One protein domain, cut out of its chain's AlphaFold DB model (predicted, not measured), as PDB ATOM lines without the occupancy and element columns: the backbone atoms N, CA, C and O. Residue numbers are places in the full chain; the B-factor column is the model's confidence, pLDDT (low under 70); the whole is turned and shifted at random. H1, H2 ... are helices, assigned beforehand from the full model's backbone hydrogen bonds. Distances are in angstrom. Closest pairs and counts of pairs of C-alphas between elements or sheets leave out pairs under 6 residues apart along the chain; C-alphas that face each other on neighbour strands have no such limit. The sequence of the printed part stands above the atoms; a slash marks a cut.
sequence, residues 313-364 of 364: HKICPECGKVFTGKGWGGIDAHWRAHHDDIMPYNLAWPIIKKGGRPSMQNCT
ATOM      1  N   HIS A 313     -20.716  43.996 -40.187       55.62
ATOM      2  CA  HIS A 313     -22.147  44.112 -40.543       55.62
ATOM      3  C   HIS A 313     -22.968  42.812 -40.510       55.62
ATOM      4  O   HIS A 313     -23.267  42.183 -41.522       55.62
ATOM      5  N   LYS A 314     -23.438  42.481 -39.302       69.44
ATOM      6  CA  LYS A 314     -24.529  41.523 -39.060       69.44
ATOM      7  C   LYS A 314     -25.724  42.167 -38.365       69.44
ATOM      8  O   LYS A 314     -26.560  41.457 -37.830       69.44
ATOM      9  N   ILE A 315     -25.803  43.495 -38.340       78.62
ATOM     10  CA  ILE A 315     -26.836  44.237 -37.616       78.62
ATOM     11  C   ILE A 315     -27.483  45.224 -38.583       78.62
ATOM     12  O   ILE A 315     -26.780  45.973 -39.261       78.62
ATOM     13  N   CYS A 316     -28.813  45.222 -38.662       83.06
ATOM     14  CA  CYS A 316     -29.549  46.253 -39.385       83.06
ATOM     15  C   CYS A 316     -29.316  47.613 -38.700       83.06
ATOM     16  O   CYS A 316     -29.642  47.737 -37.517       83.06
ATOM     17  N   PRO A 317     -28.811  48.640 -39.405       81.12
ATOM     18  CA  PRO A 317     -28.505  49.935 -38.797       81.12
ATOM     19  C   PRO A 317     -29.751  50.719 -38.355       81.12
ATOM     20  O   PRO A 317     -29.616  51.670 -37.591       81.12
ATOM     21  N   GLU A 318     -30.951  50.331 -38.803       84.00
ATOM     22  CA  GLU A 318     -32.198  51.001 -38.413       84.00
ATOM     23  C   GLU A 318     -32.840  50.423 -37.162       84.00
ATOM     24  O   GLU A 318     -33.202  51.163 -36.252       84.00
ATOM     25  N   CYS A 319     -32.989  49.100 -37.113       81.12
ATOM     26  CA  CYS A 319     -33.758  48.437 -36.061       81.12
ATOM     27  C   CYS A 319     -32.921  47.521 -35.165       81.12
ATOM     28  O   CYS A 319     -33.451  46.922 -34.234       81.12
ATOM     29  N   GLY A 320     -31.627  47.362 -35.451       77.56
ATOM     30  CA  GLY A 320     -30.741  46.518 -34.656       77.56
ATOM     31  C   GLY A 320     -30.928  45.010 -34.861       77.56
ATOM     32  O   GLY A 320     -30.309  44.233 -34.139       77.56
ATOM     33  N   LYS A 321     -31.744  44.559 -35.829       78.31
ATOM     34  CA  LYS A 321     -31.926  43.122 -36.108       78.31
ATOM     35  C   LYS A 321     -30.596  42.457 -36.466       78.31
ATOM     36  O   LYS A 321     -29.894  42.940 -37.353       78.31
ATOM     37  N   VAL A 322     -30.292  41.340 -35.808       80.00
ATOM     38  CA  VAL A 322     -29.054  40.572 -35.997       80.00
ATOM     39  C   VAL A 322     -29.247  39.467 -37.044       80.00
ATOM     40  O   VAL A 322     -30.281  38.799 -37.066       80.00
ATOM     41  N   PHE A 323     -28.247  39.250 -37.898       79.81
ATOM     42  CA  PHE A 323     -28.242  38.236 -38.955       79.81
ATOM     43  C   PHE A 323     -27.111  37.230 -38.754       79.81
ATOM     44  O   PHE A 323     -25.971  37.600 -38.498       79.81
ATOM     45  N   THR A 324     -27.413  35.944 -38.921       63.19
ATOM     46  CA  THR A 324     -26.465  34.839 -38.693       63.19
ATOM     47  C   THR A 324     -25.780  34.333 -39.970       63.19
ATOM     48  O   THR A 324     -24.814  33.575 -39.888       63.19
ATOM     49  N   GLY A 325     -26.232  34.766 -41.153       65.44
ATOM     50  CA  GLY A 325     -25.679  34.359 -42.452       65.44
ATOM     51  C   GLY A 325     -24.268  34.898 -42.737       65.44
ATOM     52  O   GLY A 325     -23.830  35.893 -42.161       65.44
ATOM     53  N   LYS A 326     -23.551  34.250 -43.667       54.53
ATOM     54  CA  LYS A 326     -22.162  34.588 -44.057       54.53
ATOM     55  C   LYS A 326     -22.047  35.768 -45.044       54.53
ATOM     56  O   LYS A 326     -21.048  35.894 -45.738       54.53
ATOM     57  N   GLY A 327     -23.058  36.635 -45.131       66.56
ATOM     58  CA  GLY A 327     -23.044  37.766 -46.058       66.56
ATOM     59  C   GLY A 327     -24.257  38.682 -45.930       66.56
ATOM     60  O   GLY A 327     -25.116  38.506 -45.068       66.56
ATOM     61  N   TRP A 328     -24.342  39.649 -46.838       75.75
ATOM     62  CA  TRP A 328     -25.350  40.712 -46.822       75.75
ATOM     63  C   TRP A 328     -26.778  40.262 -47.156       75.75
ATOM     64  O   TRP A 328     -27.707  41.033 -46.944       75.75
ATOM     65  N   GLY A 329     -26.976  39.024 -47.628       77.62
ATOM     66  CA  GLY A 329     -28.289  38.522 -48.056       77.62
ATOM     67  C   GLY A 329     -29.374  38.588 -46.970       77.62
ATOM     68  O   GLY A 329     -30.534  38.838 -47.277       77.62
ATOM     69  N   GLY A 330     -28.998  38.440 -45.693       83.00
ATOM     70  CA  GLY A 330     -29.936  38.591 -44.575       83.00
ATOM     71  C   GLY A 330     -30.422  40.033 -44.394       83.00
ATOM     72  O   GLY A 330     -31.622  40.266 -44.263       83.00
ATOM     73  N   ILE A 331     -29.497  40.998 -44.433       84.62
ATOM     74  CA  ILE A 331     -29.808  42.430 -44.307       84.62
ATOM     75  C   ILE A 331     -30.568  42.921 -45.549       84.62
ATOM     76  O   ILE A 331     -31.507  43.697 -45.408       84.62
ATOM     77  N   ASP A 332     -30.203  42.437 -46.740       83.50
ATOM     78  CA  ASP A 332     -30.865  42.727 -48.020       83.50
ATOM     79  C   ASP A 332     -32.353  42.361 -47.984       83.50
ATOM     80  O   ASP A 332     -33.222  43.227 -48.112       83.50
ATOM     81  N   ALA A 333     -32.649  41.083 -47.718       83.75
ATOM     82  CA  ALA A 333     -34.019  40.587 -47.640       83.75
ATOM     83  C   ALA A 333     -34.812  41.288 -46.529       83.75
ATOM     84  O   ALA A 333     -35.980  41.628 -46.711       83.75
ATOM     85  N   HIS A 334     -34.172  41.545 -45.386       87.94
ATOM     86  CA  HIS A 334     -34.814  42.250 -44.286       87.94
ATOM     87  C   HIS A 334     -35.146  43.708 -44.616       87.94
ATOM     88  O   HIS A 334     -36.224  44.161 -44.244       87.94
ATOM     89  N   TRP A 335     -34.262  44.437 -45.307       88.81
ATOM     90  CA  TRP A 335     -34.519  45.830 -45.675       88.81
ATOM     91  C   TRP A 335     -35.759  45.949 -46.549       88.81
ATOM     92  O   TRP A 335     -36.688  46.681 -46.218       88.81
ATOM     93  N   ARG A 336     -35.804  45.154 -47.621       86.19
ATOM     94  CA  ARG A 336     -36.913  45.149 -48.584       86.19
ATOM     95  C   ARG A 336     -38.255  44.801 -47.944       86.19
ATOM     96  O   ARG A 336     -39.286  45.232 -48.436       86.19
ATOM     97  N   ALA A 337     -38.241  44.013 -46.871       84.50
ATOM     98  CA  ALA A 337     -39.450  43.573 -46.187       84.50
ATOM     99  C   ALA A 337     -39.939  44.537 -45.090       84.50
ATOM    100  O   ALA A 337     -41.108  44.459 -44.720       84.50
ATOM    101  N   HIS A 338     -39.070  45.389 -44.531       84.69
ATOM    102  CA  HIS A 338     -39.382  46.113 -43.291       84.69
ATOM    103  C   HIS A 338     -39.026  47.604 -43.265       84.69
ATOM    104  O   HIS A 338     -39.447  48.260 -42.321       84.69
ATOM    105  N   HIS A 339     -38.244  48.118 -44.223       86.44
ATOM    106  CA  HIS A 339     -37.719  49.496 -44.185       86.44
ATOM    107  C   HIS A 339     -37.773  50.215 -45.544       86.44
ATOM    108  O   HIS A 339     -37.138  51.256 -45.717       86.44
ATOM    109  N   ASP A 340     -38.489  49.669 -46.534       80.62
ATOM    110  CA  ASP A 340     -38.620  50.299 -47.861       80.62
ATOM    111  C   ASP A 340     -39.415  51.622 -47.795       80.62
ATOM    112  O   ASP A 340     -39.217  52.515 -48.615       80.62
ATOM    113  N   ASP A 341     -40.245  51.777 -46.758       77.19
ATOM    114  CA  ASP A 341     -40.959  53.000 -46.380       77.19
ATOM    115  C   ASP A 341     -40.045  54.085 -45.777       77.19
ATOM    116  O   ASP A 341     -40.337  55.272 -45.911       77.19
ATOM    117  N   ILE A 342     -38.925  53.703 -45.150       82.50
ATOM    118  CA  ILE A 342     -37.922  54.643 -44.619       82.50
ATOM    119  C   ILE A 342     -37.081  55.221 -45.758       82.50
ATOM    120  O   ILE A 342     -36.858  56.431 -45.845       82.50
ATOM    121  N   MET A 343     -36.562  54.342 -46.613       85.25
ATOM    122  CA  MET A 343     -35.815  54.715 -47.805       85.25
ATOM    123  C   MET A 343     -35.851  53.548 -48.800       85.25
ATOM    124  O   MET A 343     -35.448  52.437 -48.427       85.25
ATOM    125  N   PRO A 344     -36.238  53.796 -50.069       84.81
ATOM    126  CA  PRO A 344     -36.254  52.768 -51.099       84.81
ATOM    127  C   PRO A 344     -34.930  52.006 -51.156       84.81
ATOM    128  O   PRO A 344     -33.849  52.607 -51.102       84.81
ATOM    129  N   TYR A 345     -35.000  50.679 -51.279       82.94
ATOM    130  CA  TYR A 345     -33.830  49.801 -51.195       82.94
ATOM    131  C   TYR A 345     -32.636  50.259 -52.050       82.94
ATOM    132  O   TYR A 345     -31.490  50.220 -51.603       82.94
ATOM    133  N   ASN A 346     -32.881  50.703 -53.283       83.31
ATOM    134  CA  ASN A 346     -31.833  51.146 -54.206       83.31
ATOM    135  C   ASN A 346     -31.039  52.362 -53.691       83.31
ATOM    136  O   ASN A 346     -29.858  52.486 -54.016       83.31
ATOM    137  N   LEU A 347     -31.660  53.220 -52.878       79.12
ATOM    138  CA  LEU A 347     -31.035  54.382 -52.242       79.12
ATOM    139  C   LEU A 347     -30.409  54.024 -50.888       79.12
ATOM    140  O   LEU A 347     -29.317  54.490 -50.566       79.12
ATOM    141  N   ALA A 348     -31.051  53.136 -50.129       83.38
ATOM    142  CA  ALA A 348     -30.568  52.703 -48.823       83.38
ATOM    143  C   ALA A 348     -29.343  51.777 -48.911       83.38
ATOM    144  O   ALA A 348     -28.415  51.866 -48.103       83.38
ATOM    145  N   TRP A 349     -29.298  50.889 -49.908       87.88
ATOM    146  CA  TRP A 349     -28.286  49.836 -50.002       87.88
ATOM    147  C   TRP A 349     -26.836  50.344 -50.100       87.88
ATOM    148  O   TRP A 349     -25.959  49.789 -49.431       87.88
ATOM    149  N   PRO A 350     -26.525  51.407 -50.870       81.25
ATOM    150  CA  PRO A 350     -25.198  52.023 -50.861       81.25
ATOM    151  C   PRO A 350     -24.782  52.598 -49.498       81.25
ATOM    152  O   PRO A 350     -23.594  52.562 -49.178       81.25
ATOM    153  N   ILE A 351     -25.730  53.112 -48.704       80.31
ATOM    154  CA  ILE A 351     -25.486  53.690 -47.372       80.31
ATOM    155  C   ILE A 351     -25.210  52.570 -46.363       80.31
ATOM    156  O   ILE A 351     -24.203  52.605 -45.655       80.31
ATOM    157  N   ILE A 352     -26.048  51.530 -46.369       82.38
ATOM    158  CA  ILE A 352     -25.931  50.360 -45.488       82.38
ATOM    159  C   ILE A 352     -24.597  49.636 -45.707       82.38
ATOM    160  O   ILE A 352     -23.901  49.321 -44.745       82.38
ATOM    161  N   LYS A 353     -24.182  49.434 -46.968       79.44
ATOM    162  CA  LYS A 353     -22.892  48.796 -47.299       79.44
ATOM    163  C   LYS A 353     -21.669  49.596 -46.841       79.44
ATOM    164  O   LYS A 353     -20.593  49.025 -46.699       79.44
ATOM    165  N   LYS A 354     -21.827  50.903 -46.622       76.38
ATOM    166  CA  LYS A 354     -20.798  51.793 -46.064       76.38
ATOM    167  C   LYS A 354     -20.892  51.921 -44.535       76.38
ATOM    168  O   LYS A 354     -20.150  52.709 -43.960       76.38
ATOM    169  N   GLY A 355     -21.794  51.176 -43.889       74.69
ATOM    170  CA  GLY A 355     -22.021  51.214 -42.442       74.69
ATOM    171  C   GLY A 355     -22.843  52.409 -41.950       74.69
ATOM    172  O   GLY A 355     -22.860  52.686 -40.753       74.69
ATOM    173  N   GLY A 356     -23.511  53.135 -42.851       77.00
ATOM    174  CA  GLY A 356     -24.383  54.259 -42.509       77.00
ATOM    175  C   GLY A 356     -25.808  53.834 -42.138       77.00
ATOM    176  O   GLY A 356     -26.250  52.732 -42.464       77.00
ATOM    177  N   ARG A 357     -26.545  54.748 -41.494       85.31
ATOM    178  CA  ARG A 357     -27.968  54.604 -41.149       85.31
ATOM    179  C   ARG A 357     -28.834  55.425 -42.125       85.31
ATOM    180  O   ARG A 357     -28.737  56.652 -42.080       85.31
ATOM    181  N   PRO A 358     -29.625  54.800 -43.020       81.44
ATOM    182  CA  PRO A 358     -30.403  55.515 -44.040       81.44
ATOM    183  C   PRO A 358     -31.343  56.614 -43.522       81.44
ATOM    184  O   PRO A 358     -31.392  57.684 -44.124       81.44
ATOM    185  N   SER A 359     -32.010  56.429 -42.381       81.06
ATOM    186  CA  SER A 359     -32.894  57.446 -41.783       81.06
ATOM    187  C   SER A 359     -32.174  58.744 -41.397       81.06
ATOM    188  O   SER A 359     -32.801  59.795 -41.320       81.06
ATOM    189  N   MET A 360     -30.851  58.704 -41.218       79.81
ATOM    190  CA  MET A 360     -30.030  59.874 -40.887       79.81
ATOM    191  C   MET A 360     -29.571  60.663 -42.124       79.81
ATOM    192  O   MET A 360     -28.927  61.696 -41.973       79.81
ATOM    193  N   GLN A 361     -29.856  60.190 -43.344       70.75
ATOM    194  CA  GLN A 361     -29.427  60.844 -44.592       70.75
ATOM    195  C   GLN A 361     -30.491  61.772 -45.196       70.75
ATOM    196  O   GLN A 361     -30.176  62.527 -46.107       70.75
ATOM    197  N   ASN A 362     -31.717  61.767 -44.662       50.44
ATOM    198  CA  ASN A 362     -32.819  62.619 -45.126       50.44
ATOM    199  C   ASN A 362     -32.901  63.975 -44.392       50.44
ATOM    200  O   ASN A 362     -33.860  64.718 -44.585       50.44
ATOM    201  N   CYS A 363     -31.914  64.311 -43.555       37.97
ATOM    202  CA  CYS A 363     -31.792  65.623 -42.913       37.97
ATOM    203  C   CYS A 363     -30.819  66.521 -43.696       37.97
ATOM    204  O   CYS A 363     -29.720  66.810 -43.220       37.97
ATOM    205  N   THR A 364     -31.224  66.951 -44.890       36.97
ATOM    206  CA  THR A 364     -30.673  68.125 -45.591       36.97
ATOM    207  C   THR A 364     -31.793  68.889 -46.253       36.97
ATOM    208  O   THR A 364     -32.593  68.217 -46.941       36.97
TER     209      THR A 364
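AT A GLANCE: This is residues 313 to 364 of the 364 residues of an uncharacterized protein of Octadecabacter arcticus 238 (UniProt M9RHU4). This small domain has little regular structure: two short helices, H1 and then H2, set steeply to each other, with a long looped stretch, residues 313 to 328, before them and a tail, residues 353 to 364, after them. The loop around Lys 326 and the tail's last residue, Thr 364, make the two ends of the long axis. The printed part has 52 residues and no named strand; the class is all helix, with 18 residues in named elements. It is compact, with a radius of gyration of the C-alphas of 10.2 A, yet elongated, spanning 34 by 19 by 17 A.

HOW THE PARTS SIT: H1, residues 329 to 338, and H2, residues 345 to 352, only just touch, with 3 pairs of C-alphas within 8 A. The closest C-alphas, of Arg 336 and Tyr 345, are 6.2 A apart. They run opposite ways at a steep tilt of 54 degrees. Every O i to N i+4 pair is within hydrogen-bond range in H1, and 2 of 4 in H2.

IN THESE COORDINATES: H1 begins at C-alpha 329 (-28.289, 38.522, -48.056) and is 14.3 A long. H2 is 9.8 A long and ends at C-alpha 352 (-25.931, 50.360, -45.488).

THE WHOLE: The C-alphas farthest apart, of Lys 326 and Thr 364, are 34.6 A apart. The printed part has no cut, and the link H1 to H2 is short. Residues 313 to 314, 324 to 327 and 362 to 364 are under pLDDT 70.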